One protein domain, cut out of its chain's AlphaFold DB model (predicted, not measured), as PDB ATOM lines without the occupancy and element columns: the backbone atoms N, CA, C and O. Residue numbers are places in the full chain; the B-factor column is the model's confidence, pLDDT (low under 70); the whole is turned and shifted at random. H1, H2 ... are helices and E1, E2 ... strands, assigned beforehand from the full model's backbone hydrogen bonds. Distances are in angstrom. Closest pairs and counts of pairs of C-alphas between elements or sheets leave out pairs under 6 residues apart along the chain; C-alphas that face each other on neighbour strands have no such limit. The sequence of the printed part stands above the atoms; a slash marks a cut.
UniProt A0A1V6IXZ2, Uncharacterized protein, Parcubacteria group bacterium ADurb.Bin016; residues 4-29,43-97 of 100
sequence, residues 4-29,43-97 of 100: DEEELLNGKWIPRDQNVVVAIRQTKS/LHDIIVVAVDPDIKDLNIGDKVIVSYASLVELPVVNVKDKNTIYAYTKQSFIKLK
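What this domain is: This is residues 4 to 29 and 43 to 97 of the 100 residues of an uncharacterized protein of Parcubacteria group bacterium ADurb.Bin016 (UniProt A0A1V6IXZ2). With little regular structure, the domain is one strongly twisted antiparallel sheet, ordered E3, E2, E1, E4, that short H1 only grazes; residues 66 to 83 loop between its edge strands. The 81 printed residues run H1, E1, E2, E3, E4, mostly strand, with 31 in named elements. It is compact and rounded, radius of gyration of the C-alphas 11.7 A, spanning 32 by 27 by 20 A.

Where its parts are: H1, residues 5 to 9, begins at C-alpha 5 (228.296, 261.423, 170.184). E1 is residues 19 to 26, 21.8 A; E2, 44 to 51, 19.2 A; E3, 63 to 65; E4, 84 to 90, 19.6 A, ending at C-alpha 90 (230.900, 247.413, 155.763).

How they stand to each other: Within hydrogen-bond range are N 23 and O 47, 2.8 A, between antiparallel E1 and E2; N 22 and O 87, 2.8 A, between antiparallel E1 and E4; and N 64 and O 46, 3.0 A, in hairpin E2 and E3. H1, its O i to N i+4 pair within range, comes closest to E2 at the C-alphas of Leu 9 and Val 49, 6.5 A.

The domain as a whole: Residues 30 to 42 are not printed; C-alphas 29 and 43 are 7.0 A apart. Links E2 to E3 and E3 to E4 are long. Residues 27 to 29, 43 to 44 and 97 have pLDDT under 70.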
ATOM      1  N   ASP A   4     231.527 264.007 167.686       91.12
ATOM      2  CA  ASP A   4     230.727 264.125 168.906       91.12
ATOM      3  C   ASP A   4     229.603 263.074 168.912       91.12
ATOM      4  O   ASP A   4     228.956 262.849 167.885       91.12
ATOM      5  N   GLU A   5     229.372 262.413 170.049       89.88
ATOM      6  CA  GLU A   5     228.296 261.423 170.184       89.88
ATOM      7  C   GLU A   5     226.931 262.003 169.785       89.88
ATOM      8  O   GLU A   5     226.163 261.341 169.087       89.88
ATOM      9  N   GLU A   6     226.620 263.245 170.157       89.62
ATOM     10  CA  GLU A   6     225.334 263.851 169.807       89.62
ATOM     11  C   GLU A   6     225.229 264.135 168.310       89.62
ATOM     12  O   GLU A   6     224.150 264.005 167.737       89.62
ATOM     13  N   GLU A   7     226.322 264.491 167.638       89.88
ATOM     14  CA  GLU A   7     226.315 264.666 166.181       89.88
ATOM     15  C   GLU A   7     226.100 263.342 165.447       89.88
ATOM     16  O   GLU A   7     225.378 263.310 164.446       89.88
ATOM     17  N   LEU A   8     226.683 262.259 165.964       88.81
ATOM     18  CA  LEU A   8     226.498 260.911 165.435       88.81
ATOM     19  C   LEU A   8     225.050 260.439 165.609       88.81
ATOM     20  O   LEU A   8     224.411 260.041 164.640       88.81
ATOM     21  N   LEU A   9     224.513 260.518 166.829       88.81
ATOM     22  CA  LEU A   9     223.180 259.998 167.152       88.81
ATOM     23  C   LEU A   9     222.041 260.830 166.550       88.81
ATOM     24  O   LEU A   9     220.979 260.289 166.261       88.81
ATOM     25  N   ASN A  10     222.251 262.131 166.328       89.50
ATOM     26  CA  ASN A  10     221.272 262.991 165.655       89.50
ATOM     27  C   ASN A  10     221.384 262.950 164.118       89.50
ATOM     28  O   ASN A  10     220.709 263.724 163.442       89.50
ATOM     29  N   GLY A  11     222.258 262.106 163.556       84.25
ATOM     30  CA  GLY A  11     222.421 261.958 162.107       84.25
ATOM     31  C   GLY A  11     223.052 263.164 161.402       84.25
ATOM     32  O   GLY A  11     222.949 263.280 160.184       84.25
ATOM     33  N   LYS A  12     223.714 264.074 162.136       88.44
ATOM     34  CA  LYS A  12     224.500 265.169 161.530       88.44
ATOM     35  C   LYS A  12     225.753 264.632 160.851       88.44
ATOM     36  O   LYS A  12     226.207 265.186 159.851       88.44
ATOM     37  N   TRP A  13     226.304 263.554 161.402       89.94
ATOM     38  CA  TRP A  13     227.370 262.785 160.785       89.94
ATOM     39  C   TRP A  13     226.796 261.497 160.194       89.94
ATOM     40  O   TRP A  13     226.116 260.744 160.888       89.94
ATOM     41  N   ILE A  14     227.077 261.243 158.915       88.69
ATOM     42  CA  ILE A  14     226.529 260.104 158.172       88.69
ATOM     43  C   ILE A  14     227.692 259.307 157.568       88.69
ATOM     44  O   ILE A  14     228.547 259.908 156.902       88.69
ATOM     45  N   PRO A  15     227.754 257.979 157.784       90.00
ATOM     46  CA  PRO A  15     228.759 257.139 157.147       90.00
ATOM     47  C   PRO A  15     228.540 257.081 155.627       90.00
ATOM     48  O   PRO A  15     227.423 257.217 155.141       90.00
ATOM     49  N   ARG A  16     229.625 256.888 154.874       90.06
ATOM     50  CA  ARG A  16     229.623 256.769 153.403       90.06
ATOM     51  C   ARG A  16     230.262 255.456 152.964       90.06
ATOM     52  O   ARG A  16     230.853 254.768 153.793       90.06
ATOM     53  N   ASP A  17     230.234 255.156 151.672       89.81
ATOM     54  CA  ASP A  17     230.873 253.993 151.048       89.81
ATOM     55  C   ASP A  17     230.334 252.646 151.551       89.81
ATOM     56  O   ASP A  17     231.112 251.720 151.797       89.81
ATOM     57  N   GLN A  18     229.022 252.507 151.734       90.44
ATOM     58  CA  GLN A  18     228.393 251.289 152.268       90.44
ATOM     59  C   GLN A  18     228.881 250.950 153.690       90.44
ATOM     60  O   GLN A  18     228.931 249.779 154.091       90.44
ATOM     61  N   ASN A  19     229.306 251.967 154.448       92.38
ATOM     62  CA  ASN A  19     229.671 251.810 155.850       92.38
ATOM     63  C   ASN A  19     228.437 251.944 156.746       92.38
ATOM     64  O   ASN A  19     227.521 252.723 156.499       92.38
ATOM     65  N   VAL A  20     228.467 251.210 157.845       92.50
ATOM     66  CA  VAL A  20     227.455 251.220 158.894       92.50
ATOM     67  C   VAL A  20     228.170 251.457 160.208       92.50
ATOM     68  O   VAL A  20     229.182 250.810 160.484       92.50
ATOM     69  N   VAL A  21     227.656 252.381 161.012       94.31
ATOM     70  CA  VAL A  21     228.136 252.618 162.370       94.31
ATOM     71  C   VAL A  21     227.285 251.836 163.347       94.31
ATOM     72  O   VAL A  21     226.054 251.889 163.310       94.31
ATOM     73  N   VAL A  22     227.960 251.153 164.257       93.00
ATOM     74  CA  VAL A  22     227.353 250.391 165.334       93.00
ATOM     75  C   VAL A  22     227.835 250.893 166.690       93.00
ATOM     76  O   VAL A  22     228.992 251.286 166.854       93.00
ATOM     77  N   ALA A  23     226.937 250.862 167.668       92.44
ATOM     78  CA  ALA A  23     227.245 250.986 169.080       92.44
ATOM     79  C   ALA A  23     227.369 249.587 169.682       92.44
ATOM     80  O   ALA A  23     226.461 248.763 169.571       92.44
ATOM     81  N   ILE A  24     228.498 249.331 170.327       89.62
ATOM     82  CA  ILE A  24     228.842 248.069 170.966       89.62
ATOM     83  C   ILE A  24     228.746 248.298 172.466       89.62
ATOM     84  O   ILE A  24     229.595 248.976 173.048       89.62
ATOM     85  N   ARG A  25     227.720 247.732 173.105       86.38
ATOM     86  CA  ARG A  25     227.597 247.777 174.566       86.38
ATOM     87  C   ARG A  25     228.308 246.590 175.187       86.38
ATOM     88  O   ARG A  25     227.983 245.433 174.918       86.38
ATOM     89  N   GLN A  26     229.286 246.872 176.036       76.00
ATOM     90  CA  GLN A  26     229.972 245.854 176.820       76.00
ATOM     91  C   GLN A  26     229.147 245.526 178.066       76.00
ATOM     92  O   GLN A  26     229.320 246.113 179.133       76.00
ATOM     93  N   THR A  27     228.224 244.576 177.945       60.16
ATOM     94  CA  THR A  27     227.549 244.000 179.109       60.16
ATOM     95  C   THR A  27     228.507 243.042 179.809       60.16
ATOM     96  O   THR A  27     228.902 242.028 179.234       60.16
ATOM     97  N   LYS A  28     228.898 243.344 181.056       52.34
ATOM     98  CA  LYS A  28     229.546 242.353 181.926       52.34
ATOM     99  C   LYS A  28     228.554 241.210 182.130       52.34
ATOM    100  O   LYS A  28     227.572 241.371 182.852       52.34
ATOM    101  N   SER A  29     228.778 240.084 181.463       46.75
ATOM    102  CA  SER A  29     227.979 238.890 181.698       46.75
ATOM    103  C   SER A  29     228.317 238.371 183.099       46.75
ATOM    104  O   SER A  29     229.439 237.949 183.349       46.75
ATOM    105  N   LEU A  43     228.418 238.784 175.450       51.97
ATOM    106  CA  LEU A  43     227.180 239.128 174.762       51.97
ATOM    107  C   LEU A  43     227.202 240.641 174.552       51.97
ATOM    108  O   LEU A  43     226.751 241.416 175.395       51.97
ATOM    109  N   HIS A  44     227.819 241.061 173.456       64.25
ATOM    110  CA  HIS A  44     227.792 242.440 173.033       64.25
ATOM    111  C   HIS A  44     226.479 242.661 172.306       64.25
ATOM    112  O   HIS A  44     226.234 242.089 171.243       64.25
ATOM    113  N   ASP A  45     225.621 243.485 172.896       78.38
ATOM    114  CA  ASP A  45     224.524 244.063 172.141       78.38
ATOM    115  C   ASP A  45     225.141 245.093 171.187       78.38
ATOM    116  O   ASP A  45     225.583 246.168 171.601       78.38
ATOM    117  N   ILE A  46     225.231 244.704 169.912       87.81
ATOM    118  CA  ILE A  46     225.684 245.555 168.816       87.81
ATOM    119  C   ILE A  46     224.441 246.104 168.122       87.81
ATOM    120  O   ILE A  46     223.632 245.344 167.586       87.81
ATOM    121  N   ILE A  47     224.284 247.422 168.169       90.75
ATOM    122  CA  ILE A  47     223.112 248.135 167.661       90.75
ATOM    123  C   ILE A  47     223.564 249.088 166.565       90.75
ATOM    124  O   ILE A  47     224.527 249.829 166.748       90.75
ATOM    125  N   VAL A  48     222.867 249.101 165.437       91.31
ATOM    126  CA  VAL A  48     223.115 250.059 164.355       91.31
ATOM    127  C   VAL A  48     222.706 251.464 164.804       91.31
ATOM    128  O   VAL A  48     221.581 251.668 165.248       91.31
ATOM    129  N   VAL A  49     223.604 252.444 164.683       93.06
ATOM    130  CA  VAL A  49     223.341 253.844 165.082       93.06
ATOM    131  C   VAL A  49     223.405 254.830 163.925       93.06
ATOM    132  O   VAL A  49     222.783 255.884 163.998       93.06
ATOM    133  N   ALA A  50     224.109 254.490 162.847       93.31
ATOM    134  CA  ALA A  50     224.074 255.254 161.609       93.31
ATOM    135  C   ALA A  50     224.297 254.321 160.421       93.31
ATOM    136  O   ALA A  50     225.090 253.381 160.494       93.31
ATOM    137  N   VAL A  51     223.608 254.592 159.321       92.94
ATOM    138  CA  VAL A  51     223.636 253.779 158.106       92.94
ATOM    139  C   VAL A  51     223.899 254.708 156.930       92.94
ATOM    140  O   VAL A  51     223.397 255.833 156.910       92.94
ATOM    141  N   ASP A  52     224.715 254.259 155.982       93.44
ATOM    142  CA  ASP A  52     224.867 254.953 154.707       93.44
ATOM    143  C   ASP A  52     223.505 254.965 153.980       93.44
ATOM    144  O   ASP A  52     222.906 253.897 153.843       93.44
ATOM    145  N   PRO A  53     222.995 256.120 153.512       90.56
ATOM    146  CA  PRO A  53     221.712 256.222 152.813       90.56
ATOM    147  C   PRO A  53     221.543 255.281 151.612       90.56
ATOM    148  O   PRO A  53     220.410 254.979 151.230       90.56
ATOM    149  N   ASP A  54     222.640 254.817 151.014       91.19
ATOM    150  CA  ASP A  54     222.605 253.863 149.903       91.19
ATOM    151  C   ASP A  54     222.251 252.427 150.346       91.19
ATOM    152  O   ASP A  54     221.917 251.582 149.509       91.19
ATOM    153  N   ILE A  55     222.294 252.132 151.646       89.31
ATOM    154  CA  ILE A  55     221.945 250.833 152.229       89.31
ATOM    155  C   ILE A  55     220.454 250.818 152.579       89.31
ATOM    156  O   ILE A  55     219.993 251.585 153.419       89.31
ATOM    157  N   LYS A  56     219.693 249.899 151.973       86.00
ATOM    158  CA  LYS A  56     218.232 249.787 152.180       86.00
ATOM    159  C   LYS A  56     217.808 248.689 153.156       86.00
ATOM    160  O   LYS A  56     216.678 248.708 153.632       86.00
ATOM    161  N   ASP A  57     218.705 247.751 153.449       85.31
ATOM    162  CA  ASP A  57     218.387 246.519 154.186       85.31
ATOM    163  C   ASP A  57     218.753 246.587 155.681       85.31
ATOM    164  O   ASP A  57     218.677 245.581 156.384       85.31
ATOM    165  N   LEU A  58     219.190 247.755 156.163       87.75
ATOM    166  CA  LEU A  58     219.561 248.001 157.558       87.75
ATOM    167  C   LEU A  58     218.939 249.302 158.046       87.75
ATOM    168  O   LEU A  58     219.017 250.325 157.368       87.75
ATOM    169  N   ASN A  59     218.390 249.271 159.254       89.81
ATOM    170  CA  ASN A  59     217.812 250.431 159.911       89.81
ATOM    171  C   ASN A  59     218.586 250.790 161.180       89.81
ATOM    172  O   ASN A  59     219.181 249.947 161.856       89.81
ATOM    173  N   ILE A  60     218.543 252.073 161.532       90.88
ATOM    174  CA  ILE A  60     219.024 252.546 162.831       90.88
ATOM    175  C   ILE A  60     218.172 251.893 163.929       90.88
ATOM    176  O   ILE A  60     216.945 251.926 163.875       90.88
ATOM    177  N   GLY A  61     218.832 251.310 164.928       89.44
ATOM    178  CA  GLY A  61     218.215 250.543 166.010       89.44
ATOM    179  C   GLY A  61     218.271 249.025 165.823       89.44
ATOM    180  O   GLY A  61     218.050 248.303 166.798       89.44
ATOM    181  N   ASP A  62     218.619 248.528 164.632       89.00
ATOM    182  CA  ASP A  62     218.703 247.088 164.383       89.00
ATOM    183  C   ASP A  62     219.806 246.439 165.228       89.00
ATOM    184  O   ASP A  62     220.940 246.925 165.306       89.00
ATOM    185  N   LYS A  63     219.476 245.298 165.845       88.25
ATOM    186  CA  LYS A  63     220.451 244.448 166.535       88.25
ATOM    187  C   LYS A  63     221.128 243.525 165.533       88.25
ATOM    188  O   LYS A  63     220.472 242.763 164.819       88.25
ATOM    189  N   VAL A  64     222.453 243.545 165.518       86.62
ATOM    190  CA  VAL A  64     223.244 242.834 164.511       86.62
ATOM    191  C   VAL A  64     224.321 241.953 165.127       86.62
ATOM    192  O   VAL A  64     224.718 242.118 166.277       86.62
ATOM    193  N   ILE A  65     224.795 240.995 164.338       84.56
ATOM    194  CA  ILE A  65     225.978 240.190 164.610       84.56
ATOM    195  C   ILE A  65     227.046 240.603 163.600       84.56
ATOM    196  O   ILE A  65     226.831 240.535 162.389       84.56
ATOM    197  N   VAL A  66     228.213 240.995 164.096       83.31
ATOM    198  CA  VAL A  66     229.385 241.323 163.281       83.31
ATOM    199  C   VAL A  66     230.644 240.846 163.996       83.31
ATOM    200  O   VAL A  66     230.709 240.832 165.224       83.31
ATOM    201  N   SER A  67     231.638 240.412 163.223       81.12
ATOM    202  CA  SER A  67     232.939 240.020 163.763       81.12
ATOM    203  C   SER A  67     233.727 241.242 164.230       81.12
ATOM    204  O   SER A  67     233.849 242.219 163.492       81.12
ATOM    205  N   TYR A  68     234.355 241.150 165.403       79.81
ATOM    206  CA  TYR A  68     235.284 242.169 165.901       79.81
ATOM    207  C   TYR A  68     236.429 242.478 164.941       79.81
ATOM    208  O   TYR A  68     236.825 243.630 164.817       79.81
ATOM    209  N   ALA A  69     236.919 241.474 164.211       80.12
ATOM    210  CA  ALA A  69     237.984 241.669 163.228       80.12
ATOM    211  C   ALA A  69     237.558 242.548 162.035       80.12
ATOM    212  O   ALA A  69     238.408 243.045 161.303       80.12
ATOM    213  N   SER A  70     236.250 242.726 161.826       83.00
ATOM    214  CA  SER A  70     235.670 243.537 160.752       83.00
ATOM    215  C   SER A  70     235.232 244.927 161.223       83.00
ATOM    216  O   SER A  70     234.671 245.685 160.430       83.00
ATOM    217  N   LEU A  71     235.440 245.253 162.502       88.25
ATOM    218  CA  LEU A  71     235.073 246.529 163.101       88.25
ATOM    219  C   LEU A  71     236.287 247.450 163.174       88.25
ATOM    220  O   LEU A  71     237.368 247.050 163.598       88.25
ATOM    221  N   VAL A  72     236.084 248.706 162.791       90.50
ATOM    222  CA  VAL A  72     237.076 249.769 162.950       90.50
ATOM    223  C   VAL A  72     236.528 250.785 163.937       90.50
ATOM    224  O   VAL A  72     235.479 251.384 163.704       90.50
ATOM    225  N   GLU A  73     237.228 250.966 165.053       90.88
ATOM    226  CA  GLU A  73     236.815 251.885 166.111       90.88
ATOM    227  C   GLU A  73     236.733 253.329 165.596       90.88
ATOM    228  O   GLU A  73     237.631 253.823 164.905       90.88
ATOM    229  N   LEU A  74     235.639 254.009 165.939       89.62
ATOM    230  CA  LEU A  74     235.459 255.429 165.675       89.62
ATOM    231  C   LEU A  74     235.868 256.232 166.906       89.62
ATOM    232  O   LEU A  74     235.327 256.000 167.987       89.62
ATOM    233  N   PRO A  75     236.742 257.241 166.753       88.69
ATOM    234  CA  PRO A  75     237.077 258.148 167.840       88.69
ATOM    235  C   PRO A  75     235.904 259.103 168.113       88.69
ATOM    236  O   PRO A  75     235.873 260.234 167.611       88.69
ATOM    237  N   VAL A  76     234.940 258.637 168.909       90.62
ATOM    238  CA  VAL A  76     233.793 259.418 169.387       90.62
ATOM    239  C   VAL A  76     234.133 260.075 170.727       90.62
ATOM    240  O   VAL A  76     234.714 259.449 171.613       90.62
ATOM    241  N   VAL A  77     233.812 261.357 170.875       90.69
ATOM    242  CA  VAL A  77     233.999 262.128 172.113       90.69
ATOM    243  C   VAL A  77     232.670 262.360 172.819       90.69
ATOM    244  O   VAL A  77     231.610 262.206 172.221       90.69
ATOM    245  N   ASN A  78     232.741 262.740 174.098       89.75
ATOM    246  CA  ASN A  78     231.576 263.038 174.937       89.75
ATOM    247  C   ASN A  78     230.583 261.870 175.084       89.75
ATOM    248  O   ASN A  78     229.413 262.091 175.375       89.75
ATOM    249  N   VAL A  79     231.069 260.630 174.936       88.19
ATOM    250  CA  VAL A  79     230.270 259.409 175.094       88.19
ATOM    251  C   VAL A  79     229.649 259.354 176.495       88.19
ATOM    252  O   VAL A  79     230.370 259.319 177.500       88.19
ATOM    253  N   LYS A  80     228.312 259.338 176.567       86.50
ATOM    254  CA  LYS A  80     227.543 259.335 177.825       86.50
ATOM    255  C   LYS A  80     227.725 258.036 178.616       86.50
ATOM    256  O   LYS A  80     227.845 258.080 179.840       86.50
ATOM    257  N   ASP A  81     227.772 256.889 177.936       85.50
ATOM    258  CA  ASP A  81     227.999 255.574 178.551       85.50
ATOM    259  C   ASP A  81     229.423 255.070 178.296       85.50
ATOM    260  O   ASP A  81     229.771 254.667 177.190       85.50
ATOM    261  N   LYS A  82     230.236 255.010 179.354       81.69
ATOM    262  CA  LYS A  82     231.636 254.557 179.283       81.69
ATOM    263  C   LYS A  82     231.807 253.100 178.836       81.69
ATOM    264  O   LYS A  82     232.929 252.711 178.529       81.69
ATOM    265  N   ASN A  83     230.739 252.299 178.817       84.50
ATOM    266  CA  ASN A  83     230.762 250.916 178.325       84.50
ATOM    267  C   ASN A  83     230.322 250.791 176.858       84.50
ATOM    268  O   ASN A  83     230.219 249.672 176.346       84.50
ATOM    269  N   THR A  84     230.020 251.910 176.196       87.00
ATOM    270  CA  THR A  84     229.648 251.948 174.783       87.00
ATOM    271  C   THR A  84     230.858 252.335 173.940       87.00
ATOM    272  O   THR A  84     231.474 253.378 174.149       87.00
ATOM    273  N   ILE A  85     231.176 251.494 172.959       89.75
ATOM    274  CA  ILE A  85     232.194 251.766 171.941       89.75
ATOM    275  C   ILE A  85     231.484 251.933 170.603       89.75
ATOM    276  O   ILE A  85     230.633 251.120 170.245       89.75
ATOM    277  N   TYR A  86     231.843 252.969 169.852       91.50
ATOM    278  CA  TYR A  86     231.342 253.171 168.498       91.50
ATOM    279  C   TYR A  86     232.368 252.669 167.490       91.50
ATOM    280  O   TYR A  86     233.557 252.964 167.591       91.50
ATOM    281  N   ALA A  87     231.909 251.923 166.497       92.31
ATOM    282  CA  ALA A  87     232.757 251.404 165.434       92.31
ATOM    283  C   ALA A  87     231.999 251.409 164.110       92.31
ATOM    284  O   ALA A  87     230.771 251.349 164.097       92.31
ATOM    285  N   TYR A  88     232.721 251.462 162.995       92.56
ATOM    286  CA  TYR A  88     232.137 251.255 161.674       92.56
ATOM    287  C   TYR A  88     232.589 249.939 161.054       92.56
ATOM    288  O   TYR A  88     233.651 249.397 161.362       92.56
ATOM    289  N   THR A  89     231.760 249.428 160.154       92.25
ATOM    290  CA  THR A  89     232.032 248.245 159.340       92.25
ATOM    291  C   THR A  89     231.318 248.364 157.993       92.25
ATOM    292  O   THR A  89     230.459 249.229 157.821       92.25
ATOM    293  N   LYS A  90     231.648 247.503 157.027       91.44
ATOM    294  CA  LYS A  90     230.900 247.413 155.763       91.44
ATOM    295  C   LYS A  90     229.621 246.609 155.965       91.44
ATOM    296  O   LYS A  90     229.644 245.607 156.680       91.44
ATOM    297  N   GLN A  91     228.550 246.972 155.254       88.62
ATOM    298  CA  GLN A  91     227.292 246.206 155.245       88.62
ATOM    299  C   GLN A  91     227.521 244.704 155.019       88.62
ATOM    300  O   GLN A  91     226.896 243.880 155.678       88.62
ATOM    301  N   SER A  92     228.450 244.331 154.135       86.75
ATOM    302  CA  SER A  92     228.748 242.931 153.803       86.75
ATOM    303  C   SER A  92     229.232 242.076 154.983       86.75
ATOM    304  O   SER A  92     229.146 240.850 154.912       86.75
ATOM    305  N   PHE A  93     229.733 242.686 156.062       86.62
ATOM    306  CA  PHE A  93     230.166 241.980 157.273       86.62
ATOM    307  C   PHE A  93     229.073 241.879 158.341       86.62
ATOM    308  O   PHE A  93     229.256 241.177 159.339       86.62
ATOM    309  N   ILE A  94     227.947 242.561 158.142       86.00
ATOM    310  CA  ILE A  94     226.830 242.582 159.077       86.00
ATOM    311  C   ILE A  94     225.889 241.427 158.764       86.00
ATOM    312  O   ILE A  94     225.421 241.256 157.640       86.00
ATOM    313  N   LYS A  95     225.559 240.653 159.794       82.50
ATOM    314  CA  LYS A  95     224.450 239.703 159.767       82.50
ATOM    315  C   LYS A  95     223.360 240.215 160.692       82.50
ATOM    316  O   LYS A  95     223.625 240.501 161.858       82.50
ATOM    317  N   LEU A  96     222.131 240.311 160.196       72.94
ATOM    318  CA  LEU A  96     220.982 240.584 161.057       72.94
ATOM    319  C   LEU A  96     220.882 239.472 162.106       72.94
ATOM    320  O   LEU A  96     220.944 238.284 161.769       72.94
ATOM    321  N   LYS A  97     220.760 239.851 163.381       66.62
ATOM    322  CA  LYS A  97     220.531 238.888 164.457       66.62
ATOM    323  C   LYS A  97     219.084 238.411 164.342       66.62
ATOM    324  O   LYS A  97     218.196 238.982 164.962       66.62
TER     325      LYS A  97